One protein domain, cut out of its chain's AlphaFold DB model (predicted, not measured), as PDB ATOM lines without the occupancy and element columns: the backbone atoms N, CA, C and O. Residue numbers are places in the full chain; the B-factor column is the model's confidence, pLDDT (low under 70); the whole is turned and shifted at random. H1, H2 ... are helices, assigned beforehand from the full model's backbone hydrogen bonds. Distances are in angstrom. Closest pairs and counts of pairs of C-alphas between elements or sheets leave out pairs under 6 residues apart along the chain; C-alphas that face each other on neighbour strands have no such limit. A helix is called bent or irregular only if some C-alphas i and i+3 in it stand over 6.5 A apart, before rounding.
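What this domain is: This is residues 14 to 99 of the 103 residues of an uncharacterized protein of Pseudomonas sp. MF6394 (UniProt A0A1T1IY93). A long helical hairpin, H2 and H3 side by side, makes the body, and H1 slants away from the end where H2 begins, making an open V with H2. The first part of H1, residues 14 to 28, sticks out as a free arm, while the short H4 packs on the beginning of H2 near the point of the V. The printed part has 86 residues with four named helices, in the order H1, H2, H3, H4, and no named strand; the class is all helix. The whole is loose, with a radius of gyration of the C-alphas of 15.8 A, and flat, spanning 46 by 37 by 15 A.

Where its parts are: H2, the longest helix, holds residues 38 to 64 and measures 39.8 A from C-alpha 38 at (-17.887, -27.622, 5.664) to C-alpha 64 at (-3.714, 9.589, 4.261). It is irregular, with C-alphas 39 and 42 lying 7.5 A apart, and it has a kink of 27 degrees near residue 50. H3, residues 69 to 90, is 31.4 A long. H1, residues 14 to 35, is 31.6 A long and begins with C-alpha 14 at (-28.235, 7.071, -3.797). H4, residues 94 to 98, is 6.6 A long and ends with C-alpha 98 at (-23.942, -28.775, 9.837).

How they stand to each other: H2 is the hub, touching the three other helices. H2 and H3 form a helical hairpin and touch with 22 pairs of C-alphas within 8 A, the closest being those of Tyr 42 and Ala 90 at 5.1 A. They run opposite ways at a shallow tilt of 21 degrees. H1 and H2 also form a helical hairpin, opposite ways at a steep tilt of 38 degrees, only just past shallow. H1 touches H2 with residues 33 to 34 alone, and H2 touches H1 with residues 41 to 45 alone; the closest C-alphas are those of Ile 33 and Arg 41, 5.7 A apart. H4 touches H2 at residues 38 to 42 alone, with the C-alphas of Pro 38 and Arg 97 closest at 4.8 A. H1 and H3 are apart. H4 is only just apart from H1, with closest C-alphas at 8.5 A, and only just apart from H3, at 8.2 A. In H1, H3 and H4 every O i to N i+4 pair is within hydrogen-bond range; in H2 it is 15 of 23.

The domain as a whole: The C-alphas farthest apart, those of Asp 67 and Ser 98, are 46.5 A from each other. Residues 14 to 28 of H1 and residues 63 to 70 stand free, and the body without them spans 40 by 21 by 12 A. The printed part has no cut, and its three links between helices are tight. The mean pLDDT of the printed part is 88.1, and no printed residue is under 70.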
ATOM      1  N   ILE A  14     -29.585   7.557  -4.112       79.31
ATOM      2  CA  ILE A  14     -28.235   7.071  -3.797       79.31
ATOM      3  C   ILE A  14     -28.270   6.069  -2.634       79.31
ATOM      4  O   ILE A  14     -27.702   4.983  -2.726       79.31
ATOM      5  N   VAL A  15     -29.006   6.384  -1.563       81.38
ATOM      6  CA  VAL A  15     -29.136   5.512  -0.384       81.38
ATOM      7  C   VAL A  15     -29.854   4.212  -0.745       81.38
ATOM      8  O   VAL A  15     -29.484   3.147  -0.256       81.38
ATOM      9  N   LYS A  16     -30.861   4.270  -1.626       81.69
ATOM     10  CA  LYS A  16     -31.543   3.067  -2.132       81.69
ATOM     11  C   LYS A  16     -30.596   2.175  -2.932       81.69
ATOM     12  O   LYS A  16     -30.560   0.972  -2.696       81.69
ATOM     13  N   SER A  17     -29.804   2.766  -3.822       86.44
ATOM     14  CA  SER A  17     -28.842   2.032  -4.649       86.44
ATOM     15  C   SER A  17     -27.766   1.360  -3.793       86.44
ATOM     16  O   SER A  17     -27.516   0.167  -3.949       86.44
ATOM     17  N   LEU A  18     -27.206   2.080  -2.815       90.19
ATOM     18  CA  LEU A  18     -26.221   1.527  -1.882       90.19
ATOM     19  C   LEU A  18     -26.790   0.343  -1.085       90.19
ATOM     20  O   LEU A  18     -26.124  -0.680  -0.946       90.19
ATOM     21  N   LYS A  19     -28.037   0.447  -0.606       88.44
ATOM     22  CA  LYS A  19     -28.712  -0.648   0.111       88.44
ATOM     23  C   LYS A  19     -28.855  -1.903  -0.749       88.44
ATOM     24  O   LYS A  19     -28.600  -2.995  -0.250       88.44
ATOM     25  N   ILE A  20     -29.235  -1.756  -2.020       91.88
ATOM     26  CA  ILE A  20     -29.362  -2.891  -2.947       91.88
ATOM     27  C   ILE A  20     -28.002  -3.556  -3.150       91.88
ATOM     28  O   ILE A  20     -27.901  -4.774  -3.037       91.88
ATOM     29  N   VAL A  21     -26.956  -2.765  -3.393       91.75
ATOM     30  CA  VAL A  21     -25.596  -3.284  -3.578       91.75
ATOM     31  C   VAL A  21     -25.146  -4.057  -2.336       91.75
ATOM     32  O   VAL A  21     -24.760  -5.215  -2.457       91.75
ATOM     33  N   LEU A  22     -25.275  -3.472  -1.142       90.69
ATOM     34  CA  LEU A  22     -24.926  -4.142   0.116       90.69
ATOM     35  C   LEU A  22     -25.715  -5.439   0.323       90.69
ATOM     36  O   LEU A  22     -25.144  -6.443   0.743       90.69
ATOM     37  N   PHE A  23     -27.007  -5.436  -0.002       93.25
ATOM     38  CA  PHE A  23     -27.846  -6.623   0.106       93.25
ATOM     39  C   PHE A  23     -27.388  -7.736  -0.842       93.25
ATOM     40  O   PHE A  23     -27.213  -8.874  -0.412       93.25
ATOM     41  N   VAL A  24     -27.132  -7.413  -2.112       94.31
ATOM     42  CA  VAL A  24     -26.623  -8.379  -3.098       94.31
ATOM     43  C   VAL A  24     -25.273  -8.946  -2.654       94.31
ATOM     44  O   VAL A  24     -25.080 -10.160  -2.690       94.31
ATOM     45  N   PHE A  25     -24.363  -8.098  -2.168       91.06
ATOM     46  CA  PHE A  25     -23.078  -8.546  -1.625       91.06
ATOM     47  C   PHE A  25     -23.242  -9.491  -0.435       91.06
ATOM     48  O   PHE A  25     -22.554 -10.508  -0.376       91.06
ATOM     49  N   LEU A  26     -24.166  -9.199   0.484       91.50
ATOM     50  CA  LEU A  26     -24.455 -10.063   1.628       91.50
ATOM     51  C   LEU A  26     -24.955 -11.436   1.166       91.50
ATOM     52  O   LEU A  26     -24.456 -12.457   1.636       91.50
ATOM     53  N   VAL A  27     -25.880 -11.478   0.203       93.69
ATOM     54  CA  VAL A  27     -26.384 -12.741  -0.358       93.69
ATOM     55  C   VAL A  27     -25.254 -13.551  -0.994       93.69
ATOM     56  O   VAL A  27     -25.122 -14.740  -0.708       93.69
ATOM     57  N   ILE A  28     -24.401 -12.918  -1.807       93.06
ATOM     58  CA  ILE A  28     -23.247 -13.583  -2.433       93.06
ATOM     59  C   ILE A  28     -22.272 -14.097  -1.369       93.06
ATOM     60  O   ILE A  28     -21.761 -15.210  -1.489       93.06
ATOM     61  N   PHE A  29     -22.027 -13.317  -0.317       90.38
ATOM     62  CA  PHE A  29     -21.155 -13.706   0.786       90.38
ATOM     63  C   PHE A  29     -21.675 -14.954   1.510       90.38
ATOM     64  O   PHE A  29     -20.938 -15.930   1.660       90.38
ATOM     65  N   VAL A  30     -22.958 -14.969   1.881       90.81
ATOM     66  CA  VAL A  30     -23.589 -16.127   2.531       90.81
ATOM     67  C   VAL A  30     -23.599 -17.340   1.600       90.81
ATOM     68  O   VAL A  30     -23.246 -18.439   2.024       90.81
ATOM     69  N   ALA A  31     -23.929 -17.153   0.319       90.56
ATOM     70  CA  ALA A  31     -23.897 -18.225  -0.673       90.56
ATOM     71  C   ALA A  31     -22.488 -18.819  -0.824       90.56
ATOM     72  O   ALA A  31     -22.331 -20.036  -0.875       90.56
ATOM     73  N   LYS A  32     -21.445 -17.979  -0.830       91.25
ATOM     74  CA  LYS A  32     -20.053 -18.433  -0.896       91.25
ATOM     75  C   LYS A  32     -19.668 -19.276   0.322       91.25
ATOM     76  O   LYS A  32     -19.029 -20.311   0.148       91.25
ATOM     77  N   ILE A  33     -20.072 -18.872   1.529       89.94
ATOM     78  CA  ILE A  33     -19.865 -19.676   2.745       89.94
ATOM     79  C   ILE A  33     -20.599 -21.014   2.621       89.94
ATOM     80  O   ILE A  33     -20.016 -22.061   2.883       89.94
ATOM     81  N   TYR A  34     -21.856 -20.996   2.175       87.31
ATOM     82  CA  TYR A  34     -22.674 -22.200   2.035       87.31
ATOM     83  C   TYR A  34     -22.064 -23.222   1.061       87.31
ATOM     84  O   TYR A  34     -21.984 -24.410   1.377       87.31
ATOM     85  N   LEU A  35     -21.595 -22.754  -0.099       88.50
ATOM     86  CA  LEU A  35     -20.995 -23.584  -1.149       88.50
ATOM     87  C   LEU A  35     -19.588 -24.093  -0.804       88.50
ATOM     88  O   LEU A  35     -19.082 -24.994  -1.473       88.50
ATOM     89  N   ARG A  36     -18.928 -23.528   0.215       88.38
ATOM     90  CA  ARG A  36     -17.617 -24.004   0.660       88.38
ATOM     91  C   ARG A  36     -17.762 -25.341   1.384       88.38
ATOM     92  O   ARG A  36     -18.728 -25.558   2.117       88.38
ATOM     93  N   ALA A  37     -16.758 -26.202   1.226       86.25
ATOM     94  CA  ALA A  37     -16.644 -27.437   1.991       86.25
ATOM     95  C   ALA A  37     -16.728 -27.156   3.513       86.25
ATOM     96  O   ALA A  37     -16.098 -26.191   3.977       86.25
ATOM     97  N   PRO A  38     -17.523 -27.934   4.278       84.94
ATOM     98  CA  PRO A  38     -17.887 -27.622   5.664       84.94
ATOM     99  C   PRO A  38     -16.697 -27.368   6.590       84.94
ATOM    100  O   PRO A  38     -16.731 -26.468   7.430       84.94
ATOM    101  N   GLU A  39     -15.617 -28.118   6.400       85.69
ATOM    102  CA  GLU A  39     -14.386 -28.046   7.175       85.69
ATOM    103  C   GLU A  39     -13.585 -26.757   6.949       85.69
ATOM    104  O   GLU A  39     -12.704 -26.469   7.747       85.69
ATOM    105  N   TYR A  40     -13.902 -25.947   5.934       87.81
ATOM    106  CA  TYR A  40     -13.225 -24.669   5.659       87.81
ATOM    107  C   TYR A  40     -14.122 -23.440   5.844       87.81
ATOM    108  O   TYR A  40     -13.669 -22.309   5.662       87.81
ATOM    109  N   ARG A  41     -15.395 -23.612   6.212       89.50
ATOM    110  CA  ARG A  41     -16.348 -22.491   6.297       89.50
ATOM    111  C   ARG A  41     -15.973 -21.453   7.342       89.50
ATOM    112  O   ARG A  41     -16.128 -20.268   7.078       89.50
ATOM    113  N   TYR A  42     -15.427 -21.876   8.481       90.06
ATOM    114  CA  TYR A  42     -14.969 -20.961   9.533       90.06
ATOM    115  C   TYR A  42     -13.891 -19.985   9.034       90.06
ATOM    116  O   TYR A  42     -13.852 -18.836   9.468       90.06
ATOM    117  N   VAL A  43     -13.057 -20.417   8.083       90.50
ATOM    118  CA  VAL A  43     -12.052 -19.566   7.436       90.50
ATOM    119  C   VAL A  43     -12.738 -18.527   6.554       90.50
ATOM    120  O   VAL A  43     -12.424 -17.342   6.637       90.50
ATOM    121  N   GLU A  44     -13.711 -18.950   5.744       91.06
ATOM    122  CA  GLU A  44     -14.382 -18.058   4.793       91.06
ATOM    123  C   GLU A  44     -15.265 -17.004   5.462       91.06
ATOM    124  O   GLU A  44     -15.329 -15.872   4.974       91.06
ATOM    125  N   VAL A  45     -15.889 -17.326   6.602       92.06
ATOM    126  CA  VAL A  45     -16.621 -16.327   7.400       92.06
ATOM    127  C   VAL A  45     -15.698 -15.182   7.823       92.06
ATOM    128  O   VAL A  45     -16.109 -14.025   7.796       92.06
ATOM    129  N   CYS A  46     -14.447 -15.489   8.169       93.81
ATOM    130  CA  CYS A  46     -13.473 -14.510   8.650       93.81
ATOM    131  C   CYS A  46     -12.672 -13.833   7.531       93.81
ATOM    132  O   CYS A  46     -12.179 -12.720   7.713       93.81
ATOM    133  N   TYR A  47     -12.558 -14.473   6.365       90.12
ATOM    134  CA  TYR A  47     -11.745 -13.982   5.253       90.12
ATOM    135  C   TYR A  47     -12.275 -12.669   4.665       90.12
ATOM    136  O   TYR A  47     -11.516 -11.734   4.417       90.12
ATOM    137  N   PHE A  48     -13.589 -12.562   4.461       88.12
ATOM    138  CA  PHE A  48     -14.168 -11.342   3.894       88.12
ATOM    139  C   PHE A  48     -14.076 -10.134   4.849       88.12
ATOM    140  O   PHE A  48     -13.584  -9.092   4.413       88.12
ATOM    141  N   PRO A  49     -14.431 -10.248   6.149       89.38
ATOM    142  CA  PRO A  49     -14.160  -9.197   7.128       89.38
ATOM    143  C   PRO A  49     -12.684  -8.805   7.204       89.38
ATOM    144  O   PRO A  49     -12.385  -7.616   7.246       89.38
ATOM    145  N   GLN A  50     -11.757  -9.772   7.147       91.88
ATOM    146  CA  GLN A  50     -10.324  -9.474   7.106       91.88
ATOM    147  C   GLN A  50      -9.971  -8.608   5.889       91.88
ATOM    148  O   GLN A  50      -9.237  -7.635   6.031       91.88
ATOM    149  N   LYS A  51     -10.500  -8.914   4.700       89.06
ATOM    150  CA  LYS A  51     -10.235  -8.111   3.497       89.06
ATOM    151  C   LYS A  51     -10.821  -6.707   3.573       89.06
ATOM    152  O   LYS A  51     -10.158  -5.767   3.146       89.06
ATOM    153  N   ILE A  52     -12.012  -6.548   4.150       89.19
ATOM    154  CA  ILE A  52     -12.578  -5.218   4.420       89.19
ATOM    155  C   ILE A  52     -11.684  -4.451   5.391       89.19
ATOM    156  O   ILE A  52     -11.379  -3.285   5.147       89.19
ATOM    157  N   PHE A  53     -11.241  -5.100   6.468       90.50
ATOM    158  CA  PHE A  53     -10.378  -4.466   7.455       90.50
ATOM    159  C   PHE A  53      -9.033  -4.068   6.840       90.50
ATOM    160  O   PHE A  53      -8.586  -2.949   7.039       90.50
ATOM    161  N   GLN A  54      -8.447  -4.920   5.996       90.25
ATOM    162  CA  GLN A  54      -7.243  -4.603   5.232       90.25
ATOM    163  C   GLN A  54      -7.430  -3.342   4.365       90.25
ATOM    164  O   GLN A  54      -6.628  -2.417   4.458       90.25
ATOM    165  N   LEU A  55      -8.516  -3.271   3.585       88.75
ATOM    166  CA  LEU A  55      -8.821  -2.117   2.726       88.75
ATOM    167  C   LEU A  55      -9.013  -0.824   3.536       88.75
ATOM    168  O   LEU A  55      -8.530   0.239   3.158       88.75
ATOM    169  N   ALA A  56      -9.729  -0.901   4.656       86.81
ATOM    170  CA  ALA A  56     -10.037   0.272   5.469       86.81
ATOM    171  C   ALA A  56      -8.863   0.724   6.351       86.81
ATOM    172  O   ALA A  56      -8.718   1.914   6.609       86.81
ATOM    173  N   TRP A  57      -8.046  -0.209   6.841       86.94
ATOM    174  CA  TRP A  57      -7.034   0.057   7.867       86.94
ATOM    175  C   TRP A  57      -5.626   0.187   7.306       86.94
ATOM    176  O   TRP A  57      -4.832   0.969   7.816       86.94
ATOM    177  N   ILE A  58      -5.309  -0.551   6.244       83.31
ATOM    178  CA  ILE A  58      -4.005  -0.476   5.587       83.31
ATOM    179  C   ILE A  58      -4.091   0.463   4.389       83.31
ATOM    180  O   ILE A  58      -3.367   1.454   4.339       83.31
ATOM    181  N   ASP A  59      -5.002   0.194   3.450       82.00
ATOM    182  CA  ASP A  59      -5.009   0.909   2.167       82.00
ATOM    183  C   ASP A  59      -5.530   2.344   2.310       82.00
ATOM    184  O   ASP A  59      -4.903   3.281   1.813       82.00
ATOM    185  N   ALA A  60      -6.634   2.556   3.038       86.00
ATOM    186  CA  ALA A  60      -7.108   3.914   3.295       86.00
ATOM    187  C   ALA A  60      -6.112   4.696   4.164       86.00
ATOM    188  O   ALA A  60      -5.858   5.861   3.882       86.00
ATOM    189  N   TRP A  61      -5.495   4.066   5.171       81.44
ATOM    190  CA  TRP A  61      -4.485   4.734   5.997       81.44
ATOM    191  C   TRP A  61      -3.251   5.143   5.191       81.44
ATOM    192  O   TRP A  61      -2.823   6.288   5.287       81.44
ATOM    193  N   GLY A  62      -2.732   4.252   4.342       78.81
ATOM    194  CA  GLY A  62      -1.605   4.546   3.456       78.81
ATOM    195  C   GLY A  62      -1.892   5.667   2.450       78.81
ATOM    196  O   GLY A  62      -0.964   6.346   2.019       78.81
ATOM    197  N   LEU A  63      -3.164   5.914   2.115       83.12
ATOM    198  CA  LEU A  63      -3.573   7.073   1.319       83.12
ATOM    199  C   LEU A  63      -3.460   8.396   2.103       83.12
ATOM    200  O   LEU A  63      -3.148   9.426   1.510       83.12
ATOM    201  N   PHE A  64      -3.731   8.387   3.413       82.00
ATOM    202  CA  PHE A  64      -3.714   9.589   4.261       82.00
ATOM    203  C   PHE A  64      -2.342   9.885   4.875       82.00
ATOM    204  O   PHE A  64      -1.996  11.053   5.048       82.00
ATOM    205  N   VAL A  65      -1.572   8.849   5.213       79.62
ATOM    206  CA  VAL A  65      -0.250   8.953   5.844       79.62
ATOM    207  C   VAL A  65       0.754   8.134   5.025       79.62
ATOM    208  O   VAL A  65       1.063   6.992   5.379       79.62
ATOM    209  N   PRO A  66       1.238   8.681   3.897       71.81
ATOM    210  CA  PRO A  66       2.261   8.015   3.103       71.81
ATOM    211  C   PRO A  66       3.581   7.915   3.887       71.81
ATOM    212  O   PRO A  66       3.898   8.771   4.712       71.81
ATOM    213  N   ASP A  67       4.344   6.856   3.614       72.38
ATOM    214  CA  ASP A  67       5.717   6.617   4.094       72.38
ATOM    215  C   ASP A  67       5.913   6.271   5.587       72.38
ATOM    216  O   ASP A  67       7.047   6.075   6.032       72.38
ATOM    217  N   ASP A  68       4.840   6.064   6.358       79.88
ATOM    218  CA  ASP A  68       4.937   5.512   7.717       79.88
ATOM    219  C   ASP A  68       4.933   3.972   7.718       79.88
ATOM    220  O   ASP A  68       3.921   3.297   7.946       79.88
ATOM    221  N   SER A  69       6.111   3.403   7.458       81.56
ATOM    222  CA  SER A  69       6.322   1.948   7.459       81.56
ATOM    223  C   SER A  69       6.027   1.275   8.809       81.56
ATOM    224  O   SER A  69       5.633   0.106   8.825       81.56
ATOM    225  N   ALA A  70       6.167   1.993   9.931       84.62
ATOM    226  CA  ALA A  70       5.894   1.451  11.260       84.62
ATOM    227  C   ALA A  70       4.385   1.283  11.483       84.62
ATOM    228  O   ALA A  70       3.943   0.208  11.894       84.62
ATOM    229  N   SER A  71       3.591   2.297  11.128       83.25
ATOM    230  CA  SER A  71       2.126   2.199  11.166       83.25
ATOM    231  C   SER A  71       1.603   1.139  10.196       83.25
ATOM    232  O   SER A  71       0.728   0.356  10.560       83.25
ATOM    233  N   TYR A  72       2.187   1.022   8.997       83.12
ATOM    234  CA  TYR A  72       1.813  -0.023   8.036       83.12
ATOM    235  C   TYR A  72       2.027  -1.437   8.599       83.12
ATOM    236  O   TYR A  72       1.140  -2.289   8.515       83.12
ATOM    237  N   LEU A  73       3.191  -1.685   9.211       86.31
ATOM    238  CA  LEU A  73       3.503  -2.962   9.859       86.31
ATOM    239  C   LEU A  73       2.569  -3.248  11.041       86.31
ATOM    240  O   LEU A  73       2.089  -4.375  11.169       86.31
ATOM    241  N   SER A  74       2.275  -2.239  11.865       89.12
ATOM    242  CA  SER A  74       1.322  -2.372  12.973       89.12
ATOM    243  C   SER A  74      -0.066  -2.761  12.464       89.12
ATOM    244  O   SER A  74      -0.642  -3.743  12.921       89.12
ATOM    245  N   HIS A  75      -0.578  -2.060  11.453       89.69
ATOM    246  CA  HIS A  75      -1.904  -2.319  10.893       89.69
ATOM    247  C   HIS A  75      -1.994  -3.696  10.221       89.69
ATOM    248  O   HIS A  75      -3.015  -4.378  10.321       89.69
ATOM    249  N   ALA A  76      -0.918  -4.150   9.570       87.38
ATOM    250  CA  ALA A  76      -0.832  -5.508   9.039       87.38
ATOM    251  C   ALA A  76      -0.865  -6.575  10.150       87.38
ATOM    252  O   ALA A  76      -1.476  -7.635   9.962       87.38
ATOM    253  N   SER A  77      -0.257  -6.295  11.309       92.06
ATOM    254  CA  SER A  77      -0.356  -7.154  12.493       92.06
ATOM    255  C   SER A  77      -1.790  -7.201  13.016       92.06
ATOM    256  O   SER A  77      -2.326  -8.294  13.179       92.06
ATOM    257  N   ASP A  78      -2.450  -6.048  13.166       92.44
ATOM    258  CA  ASP A  78      -3.833  -5.958  13.659       92.44
ATOM    259  C   ASP A  78      -4.804  -6.775  12.795       92.44
ATOM    260  O   ASP A  78      -5.628  -7.540  13.303       92.44
ATOM    261  N   VAL A  79      -4.689  -6.659  11.468       92.62
ATOM    262  CA  VAL A  79      -5.513  -7.414  10.511       92.62
ATOM    263  C   VAL A  79      -5.266  -8.921  10.634       92.62
ATOM    264  O   VAL A  79      -6.203  -9.722  10.541       92.62
ATOM    265  N   SER A  80      -4.013  -9.320  10.857       92.94
ATOM    266  CA  SER A  80      -3.632 -10.724  11.021       92.94
ATOM    267  C   SER A  80      -4.138 -11.298  12.345       92.94
ATOM    268  O   SER A  80      -4.685 -12.404  12.378       92.94
ATOM    269  N   ASP A  81      -4.017 -10.535  13.431       95.06
ATOM    270  CA  ASP A  81      -4.503 -10.911  14.757       95.06
ATOM    271  C   ASP A  81      -6.030 -10.997  14.788       95.06
ATOM    272  O   ASP A  81      -6.580 -11.955  15.340       95.06
ATOM    273  N   PHE A  82      -6.721 -10.071  14.115       94.56
ATOM    274  CA  PHE A  82      -8.164 -10.142  13.903       94.56
ATOM    275  C   PHE A  82      -8.559 -11.449  13.210       94.56
ATOM    276  O   PHE A  82      -9.433 -12.170  13.697       94.56
ATOM    277  N   PHE A  83      -7.905 -11.794  12.097       94.50
ATOM    278  CA  PHE A  83      -8.227 -13.013  11.358       94.50
ATOM    279  C   PHE A  83      -7.977 -14.273  12.188       94.50
ATOM    280  O   PHE A  83      -8.820 -15.175  12.218       94.50
ATOM    281  N   ARG A  84      -6.854 -14.331  12.912       95.19
ATOM    282  CA  ARG A  84      -6.539 -15.453  13.805       95.19
ATOM    283  C   ARG A  84      -7.581 -15.589  14.916       95.19
ATOM    284  O   ARG A  84      -8.084 -16.684  15.141       95.19
ATOM    285  N   SER A  85      -7.941 -14.489  15.571       96.31
ATOM    286  CA  SER A  85      -8.954 -14.481  16.634       96.31
ATOM    287  C   SER A  85     -10.330 -14.905  16.111       96.31
ATOM    288  O   SER A  85     -10.970 -15.794  16.675       96.31
ATOM    289  N   CYS A  86     -10.753 -14.350  14.972       95.25
ATOM    290  CA  CYS A  86     -12.018 -14.704  14.335       95.25
ATOM    291  C   CYS A  86     -12.070 -16.192  13.983       95.25
ATOM    292  O   CYS A  86     -13.030 -16.873  14.330       95.25
ATOM    293  N   THR A  87     -11.031 -16.722  13.333       94.50
ATOM    294  CA  THR A  87     -11.007 -18.133  12.921       94.50
ATOM    295  C   THR A  87     -10.968 -19.084  14.113       94.50
ATOM    296  O   THR A  87     -11.645 -20.109  14.075       94.50
ATOM    297  N   GLN A  88     -10.266 -18.732  15.194       94.38
ATOM    298  CA  GLN A  88     -10.280 -19.496  16.445       94.38
ATOM    299  C   GLN A  88     -11.682 -19.562  17.063       94.38
ATOM    300  O   GLN A  88     -12.118 -20.636  17.475       94.38
ATOM    301  N   GLN A  89     -12.413 -18.446  17.086       93.94
ATOM    302  CA  GLN A  89     -13.782 -18.413  17.606       93.94
ATOM    303  C   GLN A  89     -14.764 -19.147  16.682       93.94
ATOM    304  O   GLN A  89     -15.544 -19.983  17.137       93.94
ATOM    305  N   ALA A  90     -14.698 -18.878  15.377       92.19
ATOM    306  CA  ALA A  90     -15.585 -19.461  14.376       92.19
ATOM    307  C   ALA A  90     -15.366 -20.971  14.198       92.19
ATOM    308  O   ALA A  90     -16.297 -21.690  13.842       92.19
ATOM    309  N   ALA A  91     -14.170 -21.491  14.488       88.44
ATOM    310  CA  ALA A  91     -13.924 -22.931  14.511       88.44
ATOM    311  C   ALA A  91     -14.770 -23.661  15.574       88.44
ATOM    312  O   ALA A  91     -15.063 -24.849  15.414       88.44
ATOM    313  N   GLY A  92     -15.198 -22.969  16.636       88.81
ATOM    314  CA  GLY A  92     -16.122 -23.503  17.640       88.81
ATOM    315  C   GLY A  92     -17.587 -23.527  17.194       88.81
ATOM    316  O   GLY A  92     -18.428 -24.094  17.883       88.81
ATOM    317  N   TRP A  93     -17.929 -22.924  16.054       90.00
ATOM    318  CA  TRP A  93     -19.313 -22.830  15.594       90.00
ATOM    319  C   TRP A  93     -19.732 -24.105  14.862       90.00
ATOM    320  O   TRP A  93     -19.544 -24.250  13.655       90.00
ATOM    321  N   GLU A  94     -20.340 -25.034  15.596       86.12
ATOM    322  CA  GLU A  94     -20.797 -26.320  15.052       86.12
ATOM    323  C   GLU A  94     -21.799 -26.166  13.903       86.12
ATOM    324  O   GLU A  94     -21.762 -26.932  12.940       86.12
ATOM    325  N   TRP A  95     -22.630 -25.123  13.946       85.31
ATOM    326  CA  TRP A  95     -23.619 -24.840  12.907       85.31
ATOM    327  C   TRP A  95     -22.988 -24.592  11.527       85.31
ATOM    328  O   TRP A  95     -23.577 -24.945  10.506       85.31
ATOM    329  N   LEU A  96     -21.765 -24.048  11.460       84.50
ATOM    330  CA  LEU A  96     -21.068 -23.868  10.183       84.50
ATOM    331  C   LEU A  96     -20.751 -25.210   9.523       84.50
ATOM    332  O   LEU A  96     -20.737 -25.292   8.297       84.50
ATOM    333  N   ARG A  97     -20.531 -26.266  10.311       81.19
ATOM    334  CA  ARG A  97     -20.268 -27.612   9.792       81.19
ATOM    335  C   ARG A  97     -21.545 -28.351   9.400       81.19
ATOM    336  O   ARG A  97     -21.479 -29.175   8.499       81.19
ATOM    337  N   SER A  98     -22.678 -28.051  10.042       81.56
ATOM    338  CA  SER A  98     -23.942 -28.775   9.837       81.56
ATOM    339  C   SER A  98     -24.860 -28.188   8.755       81.56
ATOM    340  O   SER A  98     -25.775 -28.860   8.280       81.56
ATOM    341  N   ILE A  99     -24.649 -26.939   8.336       80.62
ATOM    342  CA  ILE A  99     -25.454 -26.327   7.270       80.62
ATOM    343  C   ILE A  99     -25.193 -27.013   5.922       80.62
ATOM    344  O   ILE A  99     -24.053 -27.179   5.499       80.62
TER     345      ILE A  99